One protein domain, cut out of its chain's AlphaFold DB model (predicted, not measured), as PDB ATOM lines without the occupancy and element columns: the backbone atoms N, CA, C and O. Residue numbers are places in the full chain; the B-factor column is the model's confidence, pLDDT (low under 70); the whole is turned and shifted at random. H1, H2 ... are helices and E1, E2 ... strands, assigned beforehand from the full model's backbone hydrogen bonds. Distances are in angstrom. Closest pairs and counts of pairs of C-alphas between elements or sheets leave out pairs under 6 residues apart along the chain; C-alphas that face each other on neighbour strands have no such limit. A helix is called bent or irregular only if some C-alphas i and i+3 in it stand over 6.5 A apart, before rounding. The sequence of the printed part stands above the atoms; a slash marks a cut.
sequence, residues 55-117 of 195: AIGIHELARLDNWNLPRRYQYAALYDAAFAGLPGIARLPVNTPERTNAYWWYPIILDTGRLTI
ATOM      1  N   ALA A  55      43.212 -54.150 -17.424       97.94
ATOM      2  CA  ALA A  55      44.285 -53.644 -18.277       97.94
ATOM      3  C   ALA A  55      43.847 -53.533 -19.746       97.94
ATOM      4  O   ALA A  55      44.025 -52.487 -20.370       97.94
ATOM      5  N   ILE A  56      43.197 -54.573 -20.284       97.69
ATOM      6  CA  ILE A  56      42.629 -54.541 -21.641       97.69
ATOM      7  C   ILE A  56      41.590 -53.417 -21.756       97.69
ATOM      8  O   ILE A  56      41.640 -52.625 -22.695       97.69
ATOM      9  N   GLY A  57      40.681 -53.308 -20.783       96.69
ATOM     10  CA  GLY A  57      39.634 -52.287 -20.772       96.69
ATOM     11  C   GLY A  57      40.174 -50.854 -20.782       96.69
ATOM     12  O   GLY A  57      39.668 -50.026 -21.533       96.69
ATOM     13  N   ILE A  58      41.226 -50.565 -20.009       97.44
ATOM     14  CA  ILE A  58      41.869 -49.239 -19.971       97.44
ATOM     15  C   ILE A  58      42.435 -48.868 -21.347       97.44
ATOM     16  O   ILE A  58      42.222 -47.752 -21.825       97.44
ATOM     17  N   HIS A  59      43.118 -49.800 -22.016       96.81
ATOM     18  CA  HIS A  59      43.681 -49.549 -23.344       96.81
ATOM     19  C   HIS A  59      42.615 -49.424 -24.440       96.81
ATOM     20  O   HIS A  59      42.789 -48.619 -25.356       96.81
ATOM     21  N   GLU A  60      41.512 -50.170 -24.344       96.19
ATOM     22  CA  GLU A  60      40.375 -50.036 -25.263       96.19
ATOM     23  C   GLU A  60      39.629 -48.706 -25.064       96.19
ATOM     24  O   GLU A  60      39.294 -48.037 -26.043       96.19
ATOM     25  N   LEU A  61      39.445 -48.255 -23.817       96.44
ATOM     26  CA  LEU A  61      38.866 -46.939 -23.522       96.44
ATOM     27  C   LEU A  61      39.732 -45.802 -24.073       96.44
ATOM     28  O   LEU A  61      39.209 -44.883 -24.697       96.44
ATOM     29  N   ALA A  62      41.057 -45.896 -23.935       97.00
ATOM     30  CA  ALA A  62      41.988 -44.886 -24.446       97.00
ATOM     31  C   ALA A  62      41.935 -44.703 -25.977       97.00
ATOM     32  O   ALA A  62      42.363 -43.670 -26.495       97.00
ATOM     33  N   ARG A  63      41.424 -45.694 -26.721       96.81
ATOM     34  CA  ARG A  63      41.261 -45.630 -28.185       96.81
ATOM     35  C   ARG A  63      39.817 -45.469 -28.655       96.81
ATOM     36  O   ARG A  63      39.554 -45.496 -29.860       96.81
ATOM     37  N   LEU A  64      38.868 -45.324 -27.732       96.12
ATOM     38  CA  LEU A  64      37.452 -45.234 -28.074       96.12
ATOM     39  C   LEU A  64      37.180 -44.006 -28.957       96.12
ATOM     40  O   LEU A  64      36.652 -44.157 -30.061       96.12
ATOM     41  N   ASP A  65      37.633 -42.829 -28.522       95.69
ATOM     42  CA  ASP A  65      37.330 -41.550 -29.180       95.69
ATOM     43  C   ASP A  65      38.199 -41.263 -30.409       95.69
ATOM     44  O   ASP A  65      37.760 -40.588 -31.337       95.69
ATOM     45  N   ASN A  66      39.430 -41.782 -30.449       95.94
ATOM     46  CA  ASN A  66      40.384 -41.487 -31.527       95.94
ATOM     47  C   ASN A  66      40.401 -42.531 -32.656       95.94
ATOM     48  O   ASN A  66      40.854 -42.230 -33.759       95.94
ATOM     49  N   TRP A  67      39.914 -43.750 -32.410       95.38
ATOM     50  CA  TRP A  67      40.040 -44.860 -33.354       95.38
ATOM     51  C   TRP A  67      38.717 -45.586 -33.582       95.38
ATOM     52  O   TRP A  67      38.353 -45.828 -34.733       95.38
ATOM     53  N   ASN A  68      37.986 -45.934 -32.518       96.44
ATOM     54  CA  ASN A  68      36.795 -46.773 -32.642       96.44
ATOM     55  C   ASN A  68      35.572 -45.989 -33.143       96.44
ATOM     56  O   ASN A  68      35.034 -46.302 -34.207       96.44
ATOM     57  N   LEU A  69      35.152 -44.963 -32.395       96.50
ATOM     58  CA  LEU A  69      33.955 -44.175 -32.698       96.50
ATOM     59  C   LEU A  69      34.046 -43.456 -34.051       96.50
ATOM     60  O   LEU A  69      33.107 -43.606 -34.835       96.50
ATOM     61  N   PRO A  70      35.158 -42.776 -34.414       96.88
ATOM     62  CA  PRO A  70      35.254 -42.110 -35.712       96.88
ATOM     63  C   PRO A  70      35.044 -43.064 -36.890       96.88
ATOM     64  O   PRO A  70      34.342 -42.729 -37.841       96.88
ATOM     65  N   ARG A  71      35.585 -44.286 -36.819       97.12
ATOM     66  CA  ARG A  71      35.399 -45.288 -37.878       97.12
ATOM     67  C   ARG A  71      33.980 -45.811 -37.943       97.12
ATOM     68  O   ARG A  71      33.449 -45.991 -39.034       97.12
ATOM     69  N   ARG A  72      33.348 -46.041 -36.791       97.25
ATOM     70  CA  ARG A  72      31.935 -46.430 -36.755       97.25
ATOM     71  C   ARG A  72      31.053 -45.357 -37.387       97.25
ATOM     72  O   ARG A  72      30.182 -45.703 -38.175       97.25
ATOM     73  N   TYR A  73      31.328 -44.079 -37.126       96.81
ATOM     74  CA  TYR A  73      30.616 -42.965 -37.759       96.81
ATOM     75  C   TYR A  73      30.867 -42.889 -39.266       96.81
ATOM     76  O   TYR A  73      29.925 -42.683 -40.026       96.81
ATOM     77  N   GLN A  74      32.103 -43.125 -39.716       97.56
ATOM     78  CA  GLN A  74      32.421 -43.202 -41.145       97.56
ATOM     79  C   GLN A  74      31.633 -44.315 -41.849       97.56
ATOM     80  O   GLN A  74      31.015 -44.064 -42.881       97.56
ATOM     81  N   TYR A  75      31.606 -45.530 -41.292       97.25
ATOM     82  CA  TYR A  75      30.841 -46.635 -41.878       97.25
ATOM     83  C   TYR A  75      29.331 -46.408 -41.808       97.25
ATOM     84  O   TYR A  75      28.631 -46.714 -42.770       97.25
ATOM     85  N   ALA A  76      28.828 -45.840 -40.711       97.31
ATOM     86  CA  ALA A  76      27.422 -45.479 -40.594       97.31
ATOM     87  C   ALA A  76      27.005 -44.490 -41.690       97.31
ATOM     88  O   ALA A  76      26.021 -44.748 -42.370       97.31
ATOM     89  N   ALA A  77      27.798 -43.444 -41.944       96.69
ATOM     90  CA  ALA A  77      27.517 -42.478 -43.006       96.69
ATOM     91  C   ALA A  77      27.508 -43.117 -44.408       96.69
ATOM     92  O   ALA A  77      26.682 -42.758 -45.249       96.69
ATOM     93  N   LEU A  78      28.396 -44.088 -44.662       97.88
ATOM     94  CA  LEU A  78      28.392 -44.858 -45.912       97.88
ATOM     95  C   LEU A  78      27.106 -45.678 -46.065       97.88
ATOM     96  O   LEU A  78      26.524 -45.706 -47.149       97.88
ATOM     97  N   TYR A  79      26.646 -46.322 -44.992       97.12
ATOM     98  CA  TYR A  79      25.393 -47.075 -45.008       97.12
ATOM     99  C   TYR A  79      24.165 -46.173 -45.103       97.12
ATOM    100  O   TYR A  79      23.239 -46.513 -45.836       97.12
ATOM    101  N   ASP A  80      24.163 -45.022 -44.432       96.69
ATOM    102  CA  ASP A  80      23.087 -44.038 -44.536       96.69
ATOM    103  C   ASP A  80      22.930 -43.604 -45.997       96.69
ATOM    104  O   ASP A  80      21.837 -43.686 -46.554       96.69
ATOM    105  N   ALA A  81      24.035 -43.245 -46.657       96.94
ATOM    106  CA  ALA A  81      24.032 -42.859 -48.065       96.94
ATOM    107  C   ALA A  81      23.607 -44.001 -49.005       96.94
ATOM    108  O   ALA A  81      22.877 -43.762 -49.966       96.94
ATOM    109  N   ALA A  82      24.048 -45.235 -48.745       96.88
ATOM    110  CA  ALA A  82      23.745 -46.385 -49.599       96.88
ATOM    111  C   ALA A  82      22.296 -46.878 -49.465       96.88
ATOM    112  O   ALA A  82      21.727 -47.396 -50.426       96.88
ATOM    113  N   PHE A  83      21.712 -46.762 -48.273       96.56
ATOM    114  CA  PHE A  83      20.414 -47.355 -47.955       96.56
ATOM    115  C   PHE A  83      19.266 -46.346 -47.918       96.56
ATOM    116  O   PHE A  83      18.101 -46.753 -47.963       96.56
ATOM    117  N   ALA A  84      19.560 -45.046 -47.854       95.56
ATOM    118  CA  ALA A  84      18.541 -44.007 -47.871       95.56
ATOM    119  C   ALA A  84      17.660 -44.102 -49.127       95.56
ATOM    120  O   ALA A  84      18.135 -44.115 -50.259       95.56
ATOM    121  N   GLY A  85      16.344 -44.153 -48.911       94.44
ATOM    122  CA  GLY A  85      15.350 -44.170 -49.984       94.44
ATOM    123  C   GLY A  85      15.180 -45.511 -50.705       94.44
ATOM    124  O   GLY A  85      14.354 -45.588 -51.615       94.44
ATOM    125  N   LEU A  86      15.897 -46.573 -50.312       95.94
ATOM    126  CA  LEU A  86      15.692 -47.894 -50.909       95.94
ATOM    127  C   LEU A  86      14.276 -48.418 -50.600       95.94
ATOM    128  O   LEU A  86      13.911 -48.505 -49.427       95.94
ATOM    129  N   PRO A  87      13.483 -48.842 -51.609       92.12
ATOM    130  CA  PRO A  87      12.081 -49.212 -51.404       92.12
ATOM    131  C   PRO A  87      11.836 -50.334 -50.390       92.12
ATOM    132  O   PRO A  87      10.773 -50.352 -49.781       92.12
ATOM    133  N   GLY A  88      12.787 -51.260 -50.226       93.94
ATOM    134  CA  GLY A  88      12.691 -52.386 -49.290       93.94
ATOM    135  C   GLY A  88      13.127 -52.068 -47.856       93.94
ATOM    136  O   GLY A  88      13.048 -52.938 -46.991       93.94
ATOM    137  N   ILE A  89      13.596 -50.846 -47.589       95.81
ATOM    138  CA  ILE A  89      14.047 -50.412 -46.265       95.81
ATOM    139  C   ILE A  89      13.059 -49.378 -45.736       95.81
ATOM    140  O   ILE A  89      12.965 -48.262 -46.237       95.81
ATOM    141  N   ALA A  90      12.332 -49.751 -44.687       95.31
ATOM    142  CA  ALA A  90      11.372 -48.876 -44.035       95.31
ATOM    143  C   ALA A  90      12.066 -47.772 -43.226       95.31
ATOM    144  O   ALA A  90      11.611 -46.629 -43.241       95.31
ATOM    145  N   ARG A  91      13.122 -48.108 -42.462       95.25
ATOM    146  CA  ARG A  91      13.845 -47.151 -41.599       95.25
ATOM    147  C   ARG A  91      15.314 -47.522 -41.407       95.25
ATOM    148  O   ARG A  91      15.654 -48.699 -41.284       95.25
ATOM    149  N   LEU A  92      16.140 -46.488 -41.292       95.94
ATOM    150  CA  LEU A  92      17.545 -46.545 -40.882       95.94
ATOM    151  C   LEU A  92      17.690 -46.270 -39.369       95.94
ATOM    152  O   LEU A  92      16.712 -45.839 -38.739       95.94
ATOM    153  N   PRO A  93      18.868 -46.518 -38.758       94.69
ATOM    154  CA  PRO A  93      19.097 -46.204 -37.354       94.69
ATOM    155  C   PRO A  93      18.834 -44.725 -37.052       94.69
ATOM    156  O   PRO A  93      19.313 -43.838 -37.748       94.69
ATOM    157  N   VAL A  94      18.106 -44.449 -35.971       92.56
ATOM    158  CA  VAL A  94      17.875 -43.069 -35.523       92.56
ATOM    159  C   VAL A  94      19.176 -42.491 -34.970       92.56
ATOM    160  O   VAL A  94      19.761 -43.073 -34.054       92.56
ATOM    161  N   ASN A  95      19.581 -41.336 -35.495       93.50
ATOM    162  CA  ASN A  95      20.703 -40.548 -35.001       93.50
ATOM    163  C   ASN A  95      20.348 -39.054 -35.095       93.50
ATOM    164  O   ASN A  95      20.209 -38.519 -36.192       93.50
ATOM    165  N   THR A  96      20.142 -38.401 -33.951       92.75
ATOM    166  CA  THR A  96      19.774 -36.975 -33.845       92.75
ATOM    167  C   THR A  96      20.649 -36.281 -32.796       92.75
ATOM    168  O   THR A  96      21.312 -36.977 -32.021       92.75
ATOM    169  N   PRO A  97      20.658 -34.936 -32.715       93.12
ATOM    170  CA  PRO A  97      21.376 -34.225 -31.653       93.12
ATOM    171  C   PRO A  97      20.970 -34.655 -30.232       93.12
ATOM    172  O   PRO A  97      21.802 -34.673 -29.332       93.12
ATOM    173  N   GLU A  98      19.709 -35.052 -30.031       95.31
ATOM    174  CA  GLU A  98      19.169 -35.519 -28.747       95.31
ATOM    175  C   GLU A  98      19.409 -37.017 -28.511       95.31
ATOM    176  O   GLU A  98      19.378 -37.485 -27.372       95.31
ATOM    177  N   ARG A  99      19.619 -37.792 -29.584       92.44
ATOM    178  CA  ARG A  99      19.832 -39.239 -29.531       92.44
ATOM    179  C   ARG A  99      20.970 -39.644 -30.456       92.44
ATOM    180  O   ARG A  99      20.752 -40.023 -31.606       92.44
ATOM    181  N   THR A 100      22.176 -39.633 -29.911       93.00
ATOM    182  CA  THR A 100      23.383 -40.057 -30.617       93.00
ATOM    183  C   THR A 100      23.543 -41.574 -30.583       93.00
ATOM    184  O   THR A 100      23.424 -42.196 -29.524       93.00
ATOM    185  N   ASN A 101      23.860 -42.180 -31.725       94.38
ATOM    186  CA  ASN A 101      24.144 -43.609 -31.821       94.38
ATOM    187  C   ASN A 101      25.659 -43.867 -31.852       94.38
ATOM    188  O   ASN A 101      26.372 -43.264 -32.641       94.38
ATOM    189  N   ALA A 102      26.150 -44.806 -31.037       94.56
ATOM    190  CA  ALA A 102      27.549 -45.256 -31.061       94.56
ATOM    191  C   ALA A 102      27.829 -46.338 -32.130       94.56
ATOM    192  O   ALA A 102      28.955 -46.832 -32.235       94.56
ATOM    193  N   TYR A 103      26.794 -46.756 -32.867       95.31
ATOM    194  CA  TYR A 103      26.810 -47.724 -33.967       95.31
ATOM    195  C   TYR A 103      27.575 -49.014 -33.647       95.31
ATOM    196  O   TYR A 103      28.385 -49.497 -34.435       95.31
ATOM    197  N   TRP A 104      27.311 -49.601 -32.474       92.62
ATOM    198  CA  TRP A 104      27.750 -50.975 -32.193       92.62
ATOM    199  C   TRP A 104      27.149 -51.961 -33.206       92.62
ATOM    200  O   TRP A 104      27.832 -52.877 -33.656       92.62
ATOM    201  N   TRP A 105      25.900 -51.710 -33.600       92.31
ATOM    202  CA  TRP A 105      25.216 -52.332 -34.728       92.31
ATOM    203  C   TRP A 105      24.657 -51.248 -35.640       92.31
ATOM    204  O   TRP A 105      24.350 -50.143 -35.186       92.31
ATOM    205  N   TYR A 106      24.450 -51.605 -36.905       95.06
ATOM    206  CA  TYR A 106      23.689 -50.804 -37.855       95.06
ATOM    207  C   TYR A 106      22.343 -51.499 -38.145       95.06
ATOM    208  O   TYR A 106      22.245 -52.283 -39.089       95.06
ATOM    209  N   PRO A 107      21.315 -51.317 -37.291       93.44
ATOM    210  CA  PRO A 107      20.021 -51.969 -37.480       93.44
ATOM    211  C   PRO A 107      19.197 -51.294 -38.583       93.44
ATOM    212  O   PRO A 107      18.947 -50.092 -38.531       93.44
ATOM    213  N   ILE A 108      18.699 -52.079 -39.535       94.00
ATOM    214  CA  ILE A 108      17.723 -51.628 -40.537       94.00
ATOM    215  C   ILE A 108      16.366 -52.271 -40.274       94.00
ATOM    216  O   ILE A 108      16.283 -53.432 -39.873       94.00
ATOM    217  N   ILE A 109      15.292 -51.520 -40.506       94.19
ATOM    218  CA  ILE A 109      13.931 -52.059 -40.502       94.19
ATOM    219  C   ILE A 109      13.522 -52.245 -41.956       94.19
ATOM    220  O   ILE A 109      13.508 -51.278 -42.717       94.19
ATOM    221  N   LEU A 110      13.196 -53.477 -42.337       94.69
ATOM    222  CA  LEU A 110      12.735 -53.808 -43.682       94.69
ATOM    223  C   LEU A 110      11.247 -53.480 -43.843       94.69
ATOM    224  O   LEU A 110      10.464 -53.660 -42.909       94.69
ATOM    225  N   ASP A 111      10.858 -53.034 -45.036       95.00
ATOM    226  CA  ASP A 111       9.451 -52.971 -45.439       95.00
ATOM    227  C   ASP A 111       9.066 -54.298 -46.099       95.00
ATOM    228  O   ASP A 111       9.197 -54.480 -47.311       95.00
ATOM    229  N   THR A 112       8.610 -55.255 -45.293       90.69
ATOM    230  CA  THR A 112       8.245 -56.587 -45.790       90.69
ATOM    231  C   THR A 112       7.029 -56.573 -46.716       90.69
ATOM    232  O   THR A 112       6.858 -57.514 -47.478       90.69
ATOM    233  N   GLY A 113       6.213 -55.511 -46.723       93.31
ATOM    234  CA  GLY A 113       5.107 -55.370 -47.677       93.31
ATOM    235  C   GLY A 113       5.576 -55.104 -49.110       93.31
ATOM    236  O   GLY A 113       4.826 -55.324 -50.059       93.31
ATOM    237  N   ARG A 114       6.823 -54.646 -49.274       93.25
ATOM    238  CA  ARG A 114       7.469 -54.381 -50.569       93.25
ATOM    239  C   ARG A 114       8.484 -55.448 -50.971       93.25
ATOM    240  O   ARG A 114       9.106 -55.328 -52.025       93.25
ATOM    241  N   LEU A 115       8.662 -56.473 -50.143       93.56
ATOM    242  CA  LEU A 115       9.595 -57.570 -50.362       93.56
ATOM    243  C   LEU A 115       8.827 -58.880 -50.543       93.56
ATOM    244  O   LEU A 115       7.731 -59.061 -50.022       93.56
ATOM    245  N   THR A 116       9.418 -59.820 -51.274       93.94
ATOM    246  CA  THR A 116       8.884 -61.187 -51.411       93.94
ATOM    247  C   THR A 116       9.315 -62.107 -50.269       93.94
ATOM    248  O   THR A 116       8.814 -63.223 -50.155       93.94
ATOM    249  N   ILE A 117      10.252 -61.646 -49.440       93.81
ATOM    250  CA  ILE A 117      10.846 -62.380 -48.325       93.81
ATOM    251  C   ILE A 117      10.706 -61.574 -47.035       93.81
ATOM    252  O   ILE A 117      10.690 -60.342 -47.045       93.81
TER     253      ILE A 117
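What this domain is: This is residues 55 to 117 of the 195 residues of the protein "UDP-4-amino-4, 6-dideoxy-N-acetyl-beta-L-altrosamine transaminase" of Syntrophaceae bacterium PtaU1.Bin231 (UniProt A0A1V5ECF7). One long helix, H2, makes much of the length; a short helix, H1, makes a corner with it near Leu 64, and beyond Phe 83 the backbone turns into the short strand E1 and folds back along H2 as a long open loop. That loop, in residues 92 to 117, has no named element: from E1 it runs back along H2 to residue 96, crosses over between residues 96 and 103, and from there returns past E1, where residues 109 to 110 pair with it. The printed part has 63 residues with two named helices and one named strand, in the order H1, H2, E1; the class is mostly helix, with 31 residues, under half, in named elements. The whole is loose, with a radius of gyration of the C-alphas of 15.2 A, and only just elongated, spanning 49 by 25 by 20 A.

Where its parts are: Find C-alpha 64 at (37.452, -45.234, -28.074); there H2 begins, and it runs through residues 64 to 83, 26.3 A from first to last C-alpha, to C-alpha 83 at (20.414, -47.355, -47.955). H2 is irregular: look at C-alphas 66 and 69, which are 7.1 A apart. Before it stands H1, residues 55 to 62, 11.0 A long, which begins at C-alpha 55 at (44.285, -53.644, -18.277). After H2 look for E1, residues 89 to 91, 5.7 A long, ending at C-alpha 91 at (13.845, -47.151, -41.599).

How they stand to each other: Start from H2 and go to its last residue: the closest C-alphas of H2 and E1 are those of Phe 83 and Ile 89, 7.3 A apart, while the two centres are 19.1 A apart. At the other end, H1 and H2 meet only through their link. H1 and E1 are apart. E1 pairs with no named strand, but beside its residues 89 to 91 you will find residues 109 to 110, paired with them antiparallel. In H1 every O i to N i+4 pair is within hydrogen-bond range; in H2 13 of 16 are.

The domain as a whole: The two C-alphas farthest apart are those of Ala 55 and Thr 116, at 49.1 A, and the first and last printed C-alphas, those of Ala 55 and Ile 117, are 45.8 A apart. Look at residues 61 to 67, of which 64 to 67 belong to H2, for the stretch that stands free. The links from H1 to H2, 1 residue, and from H2 to E1, 5 residues, are both tight. The C-alphas of residues 92 to 117 lie 4 to 25 A from the mean of the C-alphas. The printed part has no cut; its mean pLDDT in this model is 95.3, and no printed residue is under 70.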